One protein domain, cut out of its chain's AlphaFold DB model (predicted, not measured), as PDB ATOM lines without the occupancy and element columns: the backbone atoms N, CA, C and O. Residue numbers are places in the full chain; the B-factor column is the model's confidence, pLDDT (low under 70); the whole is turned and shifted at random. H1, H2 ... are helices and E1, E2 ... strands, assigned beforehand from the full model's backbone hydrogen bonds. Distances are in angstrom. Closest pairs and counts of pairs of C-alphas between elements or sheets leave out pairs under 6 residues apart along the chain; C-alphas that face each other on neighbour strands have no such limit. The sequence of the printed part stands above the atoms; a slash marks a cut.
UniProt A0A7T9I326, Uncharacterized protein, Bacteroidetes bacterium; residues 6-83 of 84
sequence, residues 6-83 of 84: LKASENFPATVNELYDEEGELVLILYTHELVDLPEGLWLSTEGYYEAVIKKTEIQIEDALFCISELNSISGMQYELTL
ATOM      1  N   LEU A   6      45.482  37.506 -40.049       96.44
ATOM      2  CA  LEU A   6      44.377  37.337 -40.976       96.44
ATOM      3  C   LEU A   6      43.491  38.575 -40.964       96.44
ATOM      4  O   LEU A   6      43.049  39.033 -39.908       96.44
ATOM      5  N   LYS A   7      43.198  39.098 -42.146       96.44
ATOM      6  CA  LYS A   7      42.320  40.239 -42.359       96.44
ATOM      7  C   LYS A   7      40.998  39.779 -42.957       96.44
ATOM      8  O   LYS A   7      40.977  39.132 -43.999       96.44
ATOM      9  N   ALA A   8      39.910  40.173 -42.306       95.75
ATOM     10  CA  ALA A   8      38.554  39.951 -42.787       95.75
ATOM     11  C   ALA A   8      38.228  40.829 -44.008       95.75
ATOM     12  O   ALA A   8      38.593  42.011 -44.050       95.75
ATOM     13  N   SER A   9      37.522  40.261 -44.985       94.94
ATOM     14  CA  SER A   9      37.037  40.976 -46.171       94.94
ATOM     15  C   SER A   9      35.870  41.911 -45.859       94.94
ATOM     16  O   SER A   9      35.734  42.961 -46.489       94.94
ATOM     17  N   GLU A  10      35.069  41.568 -44.850       93.56
ATOM     18  CA  GLU A  10      33.929  42.352 -44.375       93.56
ATOM     19  C   GLU A  10      33.982  42.576 -42.858       93.56
ATOM     20  O   GLU A  10      34.627  41.834 -42.114       93.56
ATOM     21  N   ASN A  11      33.261  43.591 -42.379       94.00
ATOM     22  CA  ASN A  11      33.058  43.786 -40.945       94.00
ATOM     23  C   ASN A  11      32.063  42.754 -40.409       94.00
ATOM     24  O   ASN A  11      31.056  42.468 -41.049       94.00
ATOM     25  N   PHE A  12      32.298  42.263 -39.195       93.69
ATOM     26  CA  PHE A  12      31.309  41.456 -38.484       93.69
ATOM     27  C   PHE A  12      30.219  42.364 -37.879       93.69
ATOM     28  O   PHE A  12      30.551  43.435 -37.358       93.69
ATOM     29  N   PRO A  13      28.935  41.960 -37.889       95.56
ATOM     30  CA  PRO A  13      28.410  40.689 -38.391       95.56
ATOM     31  C   PRO A  13      28.269  40.630 -39.922       95.56
ATOM     32  O   PRO A  13      27.916  41.625 -40.548       95.56
ATOM     33  N   ALA A  14      28.490  39.448 -40.507       94.56
ATOM     34  CA  ALA A  14      28.376  39.208 -41.954       94.56
ATOM     35  C   ALA A  14      27.746  37.837 -42.259       94.56
ATOM     36  O   ALA A  14      27.636  36.988 -41.378       94.56
ATOM     37  N   THR A  15      27.325  37.596 -43.502       96.38
ATOM     38  CA  THR A  15      26.803  36.273 -43.921       96.38
ATOM     39  C   THR A  15      27.859  35.406 -44.609       96.38
ATOM     40  O   THR A  15      27.806  34.181 -44.510       96.38
ATOM     41  N   VAL A  16      28.858  36.041 -45.223       96.69
ATOM     42  CA  VAL A  16      30.103  35.434 -45.699       96.69
ATOM     43  C   VAL A  16      31.253  36.300 -45.204       96.69
ATOM     44  O   VAL A  16      31.113  37.519 -45.136       96.69
ATOM     45  N   ASN A  17      32.382  35.699 -44.845       97.00
ATOM     46  CA  ASN A  17      33.594  36.458 -44.568       97.00
ATOM     47  C   ASN A  17      34.822  35.680 -45.031       97.00
ATOM     48  O   ASN A  17      34.984  34.513 -44.684       97.00
ATOM     49  N   GLU A  18      35.677  36.326 -45.810       97.69
ATOM     50  CA  GLU A  18      36.920  35.752 -46.311       97.69
ATOM     51  C   GLU A  18      38.075  36.328 -45.496       97.69
ATOM     52  O   GLU A  18      38.167  37.540 -45.295       97.69
ATOM     53  N   LEU A  19      38.958  35.461 -45.018       97.31
ATOM     54  CA  LEU A  19      40.124  35.827 -44.236       97.31
ATOM     55  C   LEU A  19      41.380  35.635 -45.080       97.31
ATOM     56  O   LEU A  19      41.725  34.509 -45.454       97.31
ATOM     57  N   TYR A  20      42.065  36.743 -45.332       96.94
ATOM     58  CA  TYR A  20      43.285  36.807 -46.130       96.94
ATOM     59  C   TYR A  20      44.499  37.051 -45.245       96.94
ATOM     60  O   TYR A  20      44.397  37.786 -44.262       96.94
ATOM     61  N   ASP A  21      45.646  36.476 -45.585       94.81
ATOM     62  CA  ASP A  21      46.896  36.791 -44.895       94.81
ATOM     63  C   ASP A  21      47.521  38.124 -45.358       94.81
ATOM     64  O   ASP A  21      46.953  38.879 -46.154       94.81
ATOM     65  N   GLU A  22      48.705  38.442 -44.826       92.00
ATOM     66  CA  GLU A  22      49.445  39.667 -45.156       92.00
ATOM     67  C   GLU A  22      49.951  39.711 -46.610       92.00
ATOM     68  O   GLU A  22      50.235  40.797 -47.124       92.00
ATOM     69  N   GLU A  23      50.059  38.559 -47.278       92.50
ATOM     70  CA  GLU A  23      50.454  38.442 -48.685       92.50
ATOM     71  C   GLU A  23      49.243  38.559 -49.630       92.50
ATOM     72  O   GLU A  23      49.412  38.747 -50.837       92.50
ATOM     73  N   GLY A  24      48.025  38.554 -49.076       93.06
ATOM     74  CA  GLY A  24      46.768  38.599 -49.820       93.06
ATOM     75  C   GLY A  24      46.281  37.221 -50.260       93.06
ATOM     76  O   GLY A  24      45.375  37.144 -51.091       93.06
ATOM     77  N   GLU A  25      46.859  36.148 -49.719       95.12
ATOM     78  CA  GLU A  25      46.428  34.778 -49.977       95.12
ATOM     79  C   GLU A  25      45.202  34.444 -49.127       95.12
ATOM     80  O   GLU A  25      45.098  34.815 -47.954       95.12
ATOM     81  N   LEU A  26      44.244  33.745 -49.731       97.12
ATOM     82  CA  LEU A  26      43.027  33.320 -49.053       97.12
ATOM     83  C   LEU A  26      43.328  32.140 -48.122       97.12
ATOM     84  O   LEU A  26      43.820  31.104 -48.566       97.12
ATOM     85  N   VAL A  27      42.974  32.267 -46.842       97.25
ATOM     86  CA  VAL A  27      43.256  31.238 -45.827       97.25
ATOM     87  C   VAL A  27      41.990  30.539 -45.344       97.25
ATOM     88  O   VAL A  27      41.976  29.311 -45.233       97.25
ATOM     89  N   LEU A  28      40.934  31.297 -45.042       97.75
ATOM     90  CA  LEU A  28      39.683  30.769 -44.493       97.75
ATOM     91  C   LEU A  28      38.487  31.540 -45.056       97.75
ATOM     92  O   LEU A  28      38.479  32.763 -44.992       97.75
ATOM     93  N   ILE A  29      37.452  30.846 -45.521       97.94
ATOM     94  CA  ILE A  29      36.135  31.444 -45.767       97.94
ATOM     95  C   ILE A  29      35.142  30.931 -44.732       97.94
ATOM     96  O   ILE A  29      35.067  29.733 -44.471       97.94
ATOM     97  N   LEU A  30      34.361  31.835 -44.155       97.94
ATOM     98  CA  LEU A  30      33.236  31.531 -43.284       97.94
ATOM     99  C   LEU A  30      31.925  31.775 -44.031       97.94
ATOM    100  O   LEU A  30      31.741  32.840 -44.616       97.94
ATOM    101  N   TYR A  31      30.995  30.827 -43.946       97.31
ATOM    102  CA  TYR A  31      29.648  30.914 -44.507       97.31
ATOM    103  C   TYR A  31      28.605  30.682 -43.419       97.31
ATOM    104  O   TYR A  31      28.759  29.794 -42.576       97.31
ATOM    105  N   THR A  32      27.488  31.402 -43.466       96.56
ATOM    106  CA  THR A  32      26.279  30.931 -42.784       96.56
ATOM    107  C   THR A  32      25.725  29.712 -43.517       96.56
ATOM    108  O   THR A  32      25.738  29.633 -44.746       96.56
ATOM    109  N   HIS A  33      25.205  28.747 -42.763       92.81
ATOM    110  CA  HIS A  33      24.689  27.491 -43.319       92.81
ATOM    111  C   HIS A  33      23.539  27.646 -44.335       92.81
ATOM    112  O   HIS A  33      23.227  26.699 -45.045       92.81
ATOM    113  N   GLU A  34      22.884  28.809 -44.404       90.94
ATOM    114  CA  GLU A  34      21.810  29.064 -45.375       90.94
ATOM    115  C   GLU A  34      22.344  29.370 -46.783       90.94
ATOM    116  O   GLU A  34      21.591  29.292 -47.754       90.94
ATOM    117  N   LEU A  35      23.629  29.725 -46.907       91.50
ATOM    118  CA  LEU A  35      24.240  30.126 -48.177       91.50
ATOM    119  C   LEU A  35      24.856  28.971 -48.961       91.50
ATOM    120  O   LEU A  35      25.053  29.094 -50.171       91.50
ATOM    121  N   VAL A  36      25.171  27.866 -48.291       90.38
ATOM    122  CA  VAL A  36      25.887  26.732 -48.878       90.38
ATOM    123  C   VAL A  36      25.249  25.418 -48.447       90.38
ATOM    124  O   VAL A  36      24.860  25.253 -47.296       90.38
ATOM    125  N   ASP A  37      25.167  24.456 -49.366       90.00
ATOM    126  CA  ASP A  37      24.691  23.095 -49.074       90.00
ATOM    127  C   ASP A  37      25.851  22.224 -48.565       90.00
ATOM    128  O   ASP A  37      26.262  21.245 -49.191       90.00
ATOM    129  N   LEU A  38      26.454  22.655 -47.455       87.75
ATOM    130  CA  LEU A  38      27.597  22.006 -46.821       87.75
ATOM    131  C   LEU A  38      27.321  21.755 -45.329       87.75
ATOM    132  O   LEU A  38      26.612  22.531 -44.683       87.75
ATOM    133  N   PRO A  39      27.866  20.669 -44.755       92.00
ATOM    134  CA  PRO A  39      27.741  20.398 -43.328       92.00
ATOM    135  C   PRO A  39      28.467  21.447 -42.470       92.00
ATOM    136  O   PRO A  39      29.522  21.956 -42.844       92.00
ATOM    137  N   GLU A  40      27.916  21.718 -41.283       94.88
ATOM    138  CA  GLU A  40      28.548  22.559 -40.256       94.88
ATOM    139  C   GLU A  40      29.920  22.004 -39.852       94.88
ATOM    140  O   GLU A  40      30.068  20.796 -39.644       94.88
ATOM    141  N   GLY A  41      30.902  22.894 -39.711       95.12
ATOM    142  CA  GLY A  41      32.275  22.548 -39.344       95.12
ATOM    143  C   GLY A  41      33.314  23.227 -40.231       95.12
ATOM    144  O   GLY A  41      32.967  24.052 -41.076       95.12
ATOM    145  N   LEU A  42      34.579  22.867 -40.008       96.50
ATOM    146  CA  LEU A  42      35.754  23.371 -40.718       96.50
ATOM    147  C   LEU A  42      36.322  22.291 -41.652       96.50
ATOM    148  O   LEU A  42      36.561  21.156 -41.232       96.50
ATOM    149  N   TRP A  43      36.585  22.655 -42.904       94.50
ATOM    150  CA  TRP A  43      36.976  21.738 -43.977       94.50
ATOM    151  C   TRP A  43      38.136  22.317 -44.786       94.50
ATOM    152  O   TRP A  43      38.267  23.530 -44.890       94.50
ATOM    153  N   LEU A  44      38.970  21.457 -45.375       95.00
ATOM    154  CA  LEU A  44      39.979  21.874 -46.351       95.00
ATOM    155  C   LEU A  44      39.377  21.787 -47.760       95.00
ATOM    156  O   LEU A  44      39.018  20.692 -48.202       95.00
ATOM    157  N   SER A  45      39.286  22.921 -48.454       93.44
ATOM    158  CA  SER A  45      38.832  23.003 -49.845       93.44
ATOM    159  C   SER A  45      39.823  22.317 -50.789       93.44
ATOM    160  O   SER A  45      41.026  22.229 -50.527       93.44
ATOM    161  N   THR A  46      39.335  21.877 -51.950       92.44
ATOM    162  CA  THR A  46      40.191  21.380 -53.039       92.44
ATOM    163  C   THR A  46      41.125  22.449 -53.605       92.44
ATOM    164  O   THR A  46      42.106  22.108 -54.264       92.44
ATOM    165  N   GLU A  47      40.821  23.724 -53.363       92.94
ATOM    166  CA  GLU A  47      41.615  24.872 -53.812       92.94
ATOM    167  C   GLU A  47      42.738  25.247 -52.827       92.94
ATOM    168  O   GLU A  47      43.611  26.033 -53.177       92.94
ATOM    169  N   GLY A  48      42.775  24.637 -51.633       93.44
ATOM    170  CA  GLY A  48      43.882  24.768 -50.676       93.44
ATOM    171  C   GLY A  48      43.653  25.726 -49.502       93.44
ATOM    172  O   GLY A  48      44.487  25.747 -48.599       93.44
ATOM    173  N   TYR A  49      42.533  26.454 -49.465       95.31
ATOM    174  CA  TYR A  49      42.077  27.216 -48.292       95.31
ATOM    175  C   TYR A  49      41.090  26.410 -47.441       95.31
ATOM    176  O   TYR A  49      40.619  25.343 -47.841       95.31
ATOM    177  N   TYR A  50      40.763  26.920 -46.257       96.88
ATOM    178  CA  TYR A  50      39.774  26.315 -45.371       96.88
ATOM    179  C   TYR A  50      38.393  26.949 -45.534       96.88
ATOM    180  O   TYR A  50      38.265  28.142 -45.785       96.88
ATOM    181  N   GLU A  51      37.349  26.157 -45.344       97.19
ATOM    182  CA  GLU A  51      35.954  26.593 -45.380       97.19
ATOM    183  C   GLU A  51      35.294  26.249 -44.049       97.19
ATOM    184  O   GLU A  51      35.396  25.115 -43.580       97.19
ATOM    185  N   ALA A  52      34.608  27.209 -43.440       97.56
ATOM    186  CA  ALA A  52      33.844  27.025 -42.217       97.56
ATOM    187  C   ALA A  52      32.368  27.325 -42.463       97.56
ATOM    188  O   ALA A  52      32.007  28.416 -42.898       97.56
ATOM    189  N   VAL A  53      31.503  26.373 -42.134       97.38
ATOM    190  CA  VAL A  53      30.051  26.570 -42.172       97.38
ATOM    191  C   VAL A  53      29.547  26.765 -40.752       97.38
ATOM    192  O   VAL A  53      29.693  25.874 -39.917       97.38
ATOM    193  N   ILE A  54      28.932  27.917 -40.490       96.62
ATOM    194  CA  ILE A  54      28.420  28.328 -39.180       96.62
ATOM    195  C   ILE A  54      26.897  28.202 -39.165       96.62
ATOM    196  O   ILE A  54      26.192  28.836 -39.959       96.62
ATOM    197  N   LYS A  55      26.346  27.428 -38.224       94.62
ATOM    198  CA  LYS A  55      24.893  27.244 -38.076       94.62
ATOM    199  C   LYS A  55      24.229  28.389 -37.306       94.62
ATOM    200  O   LYS A  55      23.586  28.207 -36.271       94.62
ATOM    201  N   LYS A  56      24.400  29.596 -37.834       93.12
ATOM    202  CA  LYS A  56      23.795  30.853 -37.382       93.12
ATOM    203  C   LYS A  56      23.265  31.624 -38.593       93.12
ATOM    204  O   LYS A  56      23.571  31.275 -39.731       93.12
ATOM    205  N   THR A  57      22.464  32.657 -38.341       93.31
ATOM    206  CA  THR A  57      21.954  33.575 -39.377       93.31
ATOM    207  C   THR A  57      22.983  34.624 -39.790       93.31
ATOM    208  O   THR A  57      22.912  35.152 -40.891       93.31
ATOM    209  N   GLU A  58      23.938  34.921 -38.908       96.12
ATOM    210  CA  GLU A  58      25.036  35.860 -39.128       96.12
ATOM    211  C   GLU A  58      26.290  35.330 -38.426       96.12
ATOM    212  O   GLU A  58      26.207  34.785 -37.321       96.12
ATOM    213  N   ILE A  59      27.443  35.517 -39.060       96.38
ATOM    214  CA  ILE A  59      28.775  35.235 -38.527       96.38
ATOM    215  C   ILE A  59      29.178  36.411 -37.642       96.38
ATOM    216  O   ILE A  59      29.241  37.549 -38.111       96.38
ATOM    217  N   GLN A  60      29.459  36.137 -36.372       96.88
ATOM    218  CA  GLN A  60      29.996  37.116 -35.429       96.88
ATOM    219  C   GLN A  60      31.522  37.001 -35.345       96.88
ATOM    220  O   GLN A  60      32.121  36.018 -35.786       96.88
ATOM    221  N   ILE A  61      32.165  37.989 -34.727       96.38
ATOM    222  CA  ILE A  61      33.616  37.971 -34.510       96.38
ATOM    223  C   ILE A  61      34.064  36.734 -33.713       96.38
ATOM    224  O   ILE A  61      35.105  36.150 -34.009       96.38
ATOM    225  N   GLU A  62      33.274  36.282 -32.736       96.81
ATOM    226  CA  GLU A  62      33.584  35.095 -31.933       96.81
ATOM    227  C   GLU A  62      33.572  33.808 -32.763       96.81
ATOM    228  O   GLU A  62      34.325  32.885 -32.454       96.81
ATOM    229  N   ASP A  63      32.759  33.751 -33.822       96.56
ATOM    230  CA  ASP A  63      32.728  32.614 -34.748       96.56
ATOM    231  C   ASP A  63      34.028  32.547 -35.555       96.56
ATOM    232  O   ASP A  63      34.653  31.490 -35.639       96.56
ATOM    233  N   ALA A  64      34.499  33.692 -36.059       96.19
ATOM    234  CA  ALA A  64      35.789  33.779 -36.741       96.19
ATOM    235  C   ALA A  64      36.951  33.379 -35.820       96.19
ATOM    236  O   ALA A  64      37.801  32.576 -36.204       96.19
ATOM    237  N   LEU A  65      36.965  33.877 -34.579       97.00
ATOM    238  CA  LEU A  65      37.990  33.520 -33.591       97.00
ATOM    239  C   LEU A  65      37.972  32.024 -33.246       97.00
ATOM    240  O   LEU A  65      39.036  31.419 -33.089       97.00
ATOM    241  N   PHE A  66      36.787  31.417 -33.150       96.75
ATOM    242  CA  PHE A  66      36.651  29.980 -32.926       96.75
ATOM    243  C   PHE A  66      37.234  29.172 -34.093       96.75
ATOM    244  O   PHE A  66      38.089  28.316 -33.867       96.75
ATOM    245  N   CYS A  67      36.860  29.492 -35.333       96.94
ATOM    246  CA  CYS A  67      37.365  28.786 -36.512       96.94
ATOM    247  C   CYS A  67      38.878  28.950 -36.701       96.94
ATOM    248  O   CYS A  67      39.552  27.993 -37.077       96.94
ATOM    249  N   ILE A  68      39.440  30.121 -36.389       96.88
ATOM    250  CA  ILE A  68      40.896  30.335 -36.402       96.88
ATOM    251  C   ILE A  68      41.590  29.447 -35.364       96.88
ATOM    252  O   ILE A  68      42.637  28.869 -35.646       96.88
ATOM    253  N   SER A  69      41.010  29.294 -34.172       96.44
ATOM    254  CA  SER A  69      41.547  28.393 -33.146       96.44
ATOM    255  C   SER A  69      41.572  26.934 -33.622       96.44
ATOM    256  O   SER A  69      42.581  26.241 -33.458       96.44
ATOM    257  N   GLU A  70      40.500  26.470 -34.271       96.88
ATOM    258  CA  GLU A  70      40.454  25.131 -34.872       96.88
ATOM    259  C   GLU A  70      41.482  24.974 -36.000       96.88
ATOM    260  O   GLU A  70      42.242  24.002 -36.016       96.88
ATOM    261  N   LEU A  71      41.578  25.960 -36.895       96.38
ATOM    262  CA  LEU A  71      42.578  26.004 -37.962       96.38
ATOM    263  C   LEU A  71      44.004  25.920 -37.404       96.38
ATOM    264  O   LEU A  71      44.825  25.158 -37.919       96.38
ATOM    265  N   ASN A  72      44.302  26.656 -36.335       95.69
ATOM    266  CA  ASN A  72      45.605  26.627 -35.668       95.69
ATOM    267  C   ASN A  72      45.923  25.228 -35.128       95.69
ATOM    268  O   ASN A  72      47.045  24.738 -35.277       95.69
ATOM    269  N   SER A  73      44.926  24.546 -34.554       95.50
ATOM    270  CA  SER A  73      45.079  23.174 -34.059       95.50
ATOM    271  C   SER A  73      45.350  22.159 -35.174       95.50
ATOM    272  O   SER A  73      46.062  21.184 -34.931       95.50
ATOM    273  N   ILE A  74      44.772  22.343 -36.364       93.31
ATOM    274  CA  ILE A  74      44.879  21.384 -37.479       93.31
ATOM    275  C   ILE A  74      46.123  21.647 -38.334       93.31
ATOM    276  O   ILE A  74      46.822  20.709 -38.714       93.31
ATOM    277  N   SER A  75      46.417  22.912 -38.629       90.06
ATOM    278  CA  SER A  75      47.545  23.310 -39.483       90.06
ATOM    279  C   SER A  75      48.888  23.342 -38.745       90.06
ATOM    280  O   SER A  75      49.938  23.283 -39.382       90.06
ATOM    281  N   GLY A  76      48.878  23.460 -37.412       90.06
ATOM    282  CA  GLY A  76      50.079  23.704 -36.609       90.06
ATOM    283  C   GLY A  76      50.613  25.137 -36.709       90.06
ATOM    284  O   GLY A  76      51.656  25.437 -36.126       90.06
ATOM    285  N   MET A  77      49.916  26.024 -37.427       90.19
ATOM    286  CA  MET A  77      50.210  27.455 -37.475       90.19
ATOM    287  C   MET A  77      49.517  28.201 -36.327       90.19
ATOM    288  O   MET A  77      48.710  27.642 -35.586       90.19
ATOM    289  N   GLN A  78      49.901  29.458 -36.119       93.38
ATOM    290  CA  GLN A  78      49.347  30.331 -35.083       93.38
ATOM    291  C   GLN A  78      48.839  31.608 -35.750       93.38
ATOM    292  O   GLN A  78      49.496  32.637 -35.686       93.38
ATOM    293  N   TYR A  79      47.719  31.519 -36.459       94.38
ATOM    294  CA  TYR A  79      47.047  32.670 -37.049       94.38
ATOM    295  C   TYR A  79      46.351  33.513 -35.976       94.38
ATOM    296  O   TYR A  79      45.817  32.976 -35.000       94.38
ATOM    297  N   GLU A  80      46.306  34.823 -36.193       94.94
ATOM    298  CA  GLU A  80      45.567  35.793 -35.378       94.94
ATOM    299  C   GLU A  80      44.655  36.647 -36.265       94.94
ATOM    300  O   GLU A  80      44.997  36.940 -37.405       94.94
ATOM    301  N   LEU A  81      43.491  37.056 -35.755       94.19
ATOM    302  CA  LEU A  81      42.580  37.940 -36.485       94.19
ATOM    303  C   LEU A  81      42.967  39.407 -36.258       94.19
ATOM    304  O   LEU A  81      42.950  39.889 -35.125       94.19
ATOM    305  N   THR A  82      43.229  40.141 -37.335       90.56
ATOM    306  CA  THR A  82      43.364  41.598 -37.307       90.56
ATOM    307  C   THR A  82      42.002  42.258 -37.507       90.56
ATOM    308  O   THR A  82      41.357  42.102 -38.544       90.56
ATOM    309  N   LEU A  83      41.584  43.045 -36.514       76.06
ATOM    310  CA  LEU A  83      40.389  43.882 -36.585       76.06
ATOM    311  C   LEU A  83      40.787  45.243 -37.158       76.06
ATOM    312  O   LEU A  83      41.562  45.971 -36.537       76.06
TER     313      LEU A  83
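AT A GLANCE: This is residues 6 to 83 of the 84 residues of an uncharacterized protein of Bacteroidetes bacterium (UniProt A0A7T9I326). A strongly twisted sheet of six strands curls like part of a barrel round one helix, H1, which lies in its hollow; the opposite face of the sheet has no named helix. The sheet runs E4 E5 E3 E2 E1 E6 and is mixed, with E3 and E5 nearest the middle of the whole and the short strands E1 and E6 at one end of the row. The printed part has 78 residues with six named strands and one named helix, in the order E1 E2 E3 E4 E5 H1 E6; the class is mixed, helices and strands. It is compact, with a radius of gyration of the C-alphas of 11.3 A, and rounded, spanning 29 by 26 by 19 A.

HOW THE PARTS SIT: E1, residues 6 to 8, and E2, residues 16 to 20, form a hairpin, antiparallel at 148 degrees, with N 7 and O 20 within hydrogen-bond range at 2.8 A. E2 and E3, residues 26 to 32, form the next hairpin, at 167 degrees, with N 19 and O 28 at 2.7 A. E1, E2 and E3 make a meander, each strand the antiparallel neighbour of the one before. E4, residues 41 to 44, is apart from E3 and is an edge strand. It forms a hairpin with E5, residues 50 to 54, at 164 degrees, with N 43 and O 51 at 2.8 A. E5 is parallel to E3 at 18 degrees, with N 31 and O 52 at 2.8 A. H1, residues 61 to 75, is on the sheet, two layers with the helix on one face. Its closest C-alphas to E5 are those of Cys 67 and Ala 52, 6.9 A apart. Every O i to N i+4 pair in H1 is within hydrogen-bond range. E6, residues 80 to 82, is the other edge strand, parallel to E1 at 43 degrees, with N 6 and O 80 at 2.7 A. The closest C-alphas of H1 and E6 are those of Leu 65 and Leu 81, 7.0 A apart. The pairing of E1 is staggered: residues 6 to 7 pair with E6 and residues 7 to 8 with E2.

IN THESE COORDINATES: E1 begins at C-alpha 6, (44.377, 37.337, -40.976). E2 is 13.3 A long from first to last C-alpha, E3 18.0 A, E4 10.4 A and E5 13.1 A. H1 is 20.8 A long, from C-alpha 61 at (33.616, 37.971, -34.510) to C-alpha 75. E1 and E6 measure 6.6 A and 6.5 A, and E6 ends at C-alpha 82, (43.364, 41.598, -37.307).

THE WHOLE: The two C-alphas farthest apart, those of Glu 23 and Thr 57, are 30.4 A apart. The printed part has no cut, and no link is long. Its mean pLDDT is 94.7, and no printed residue is under 70.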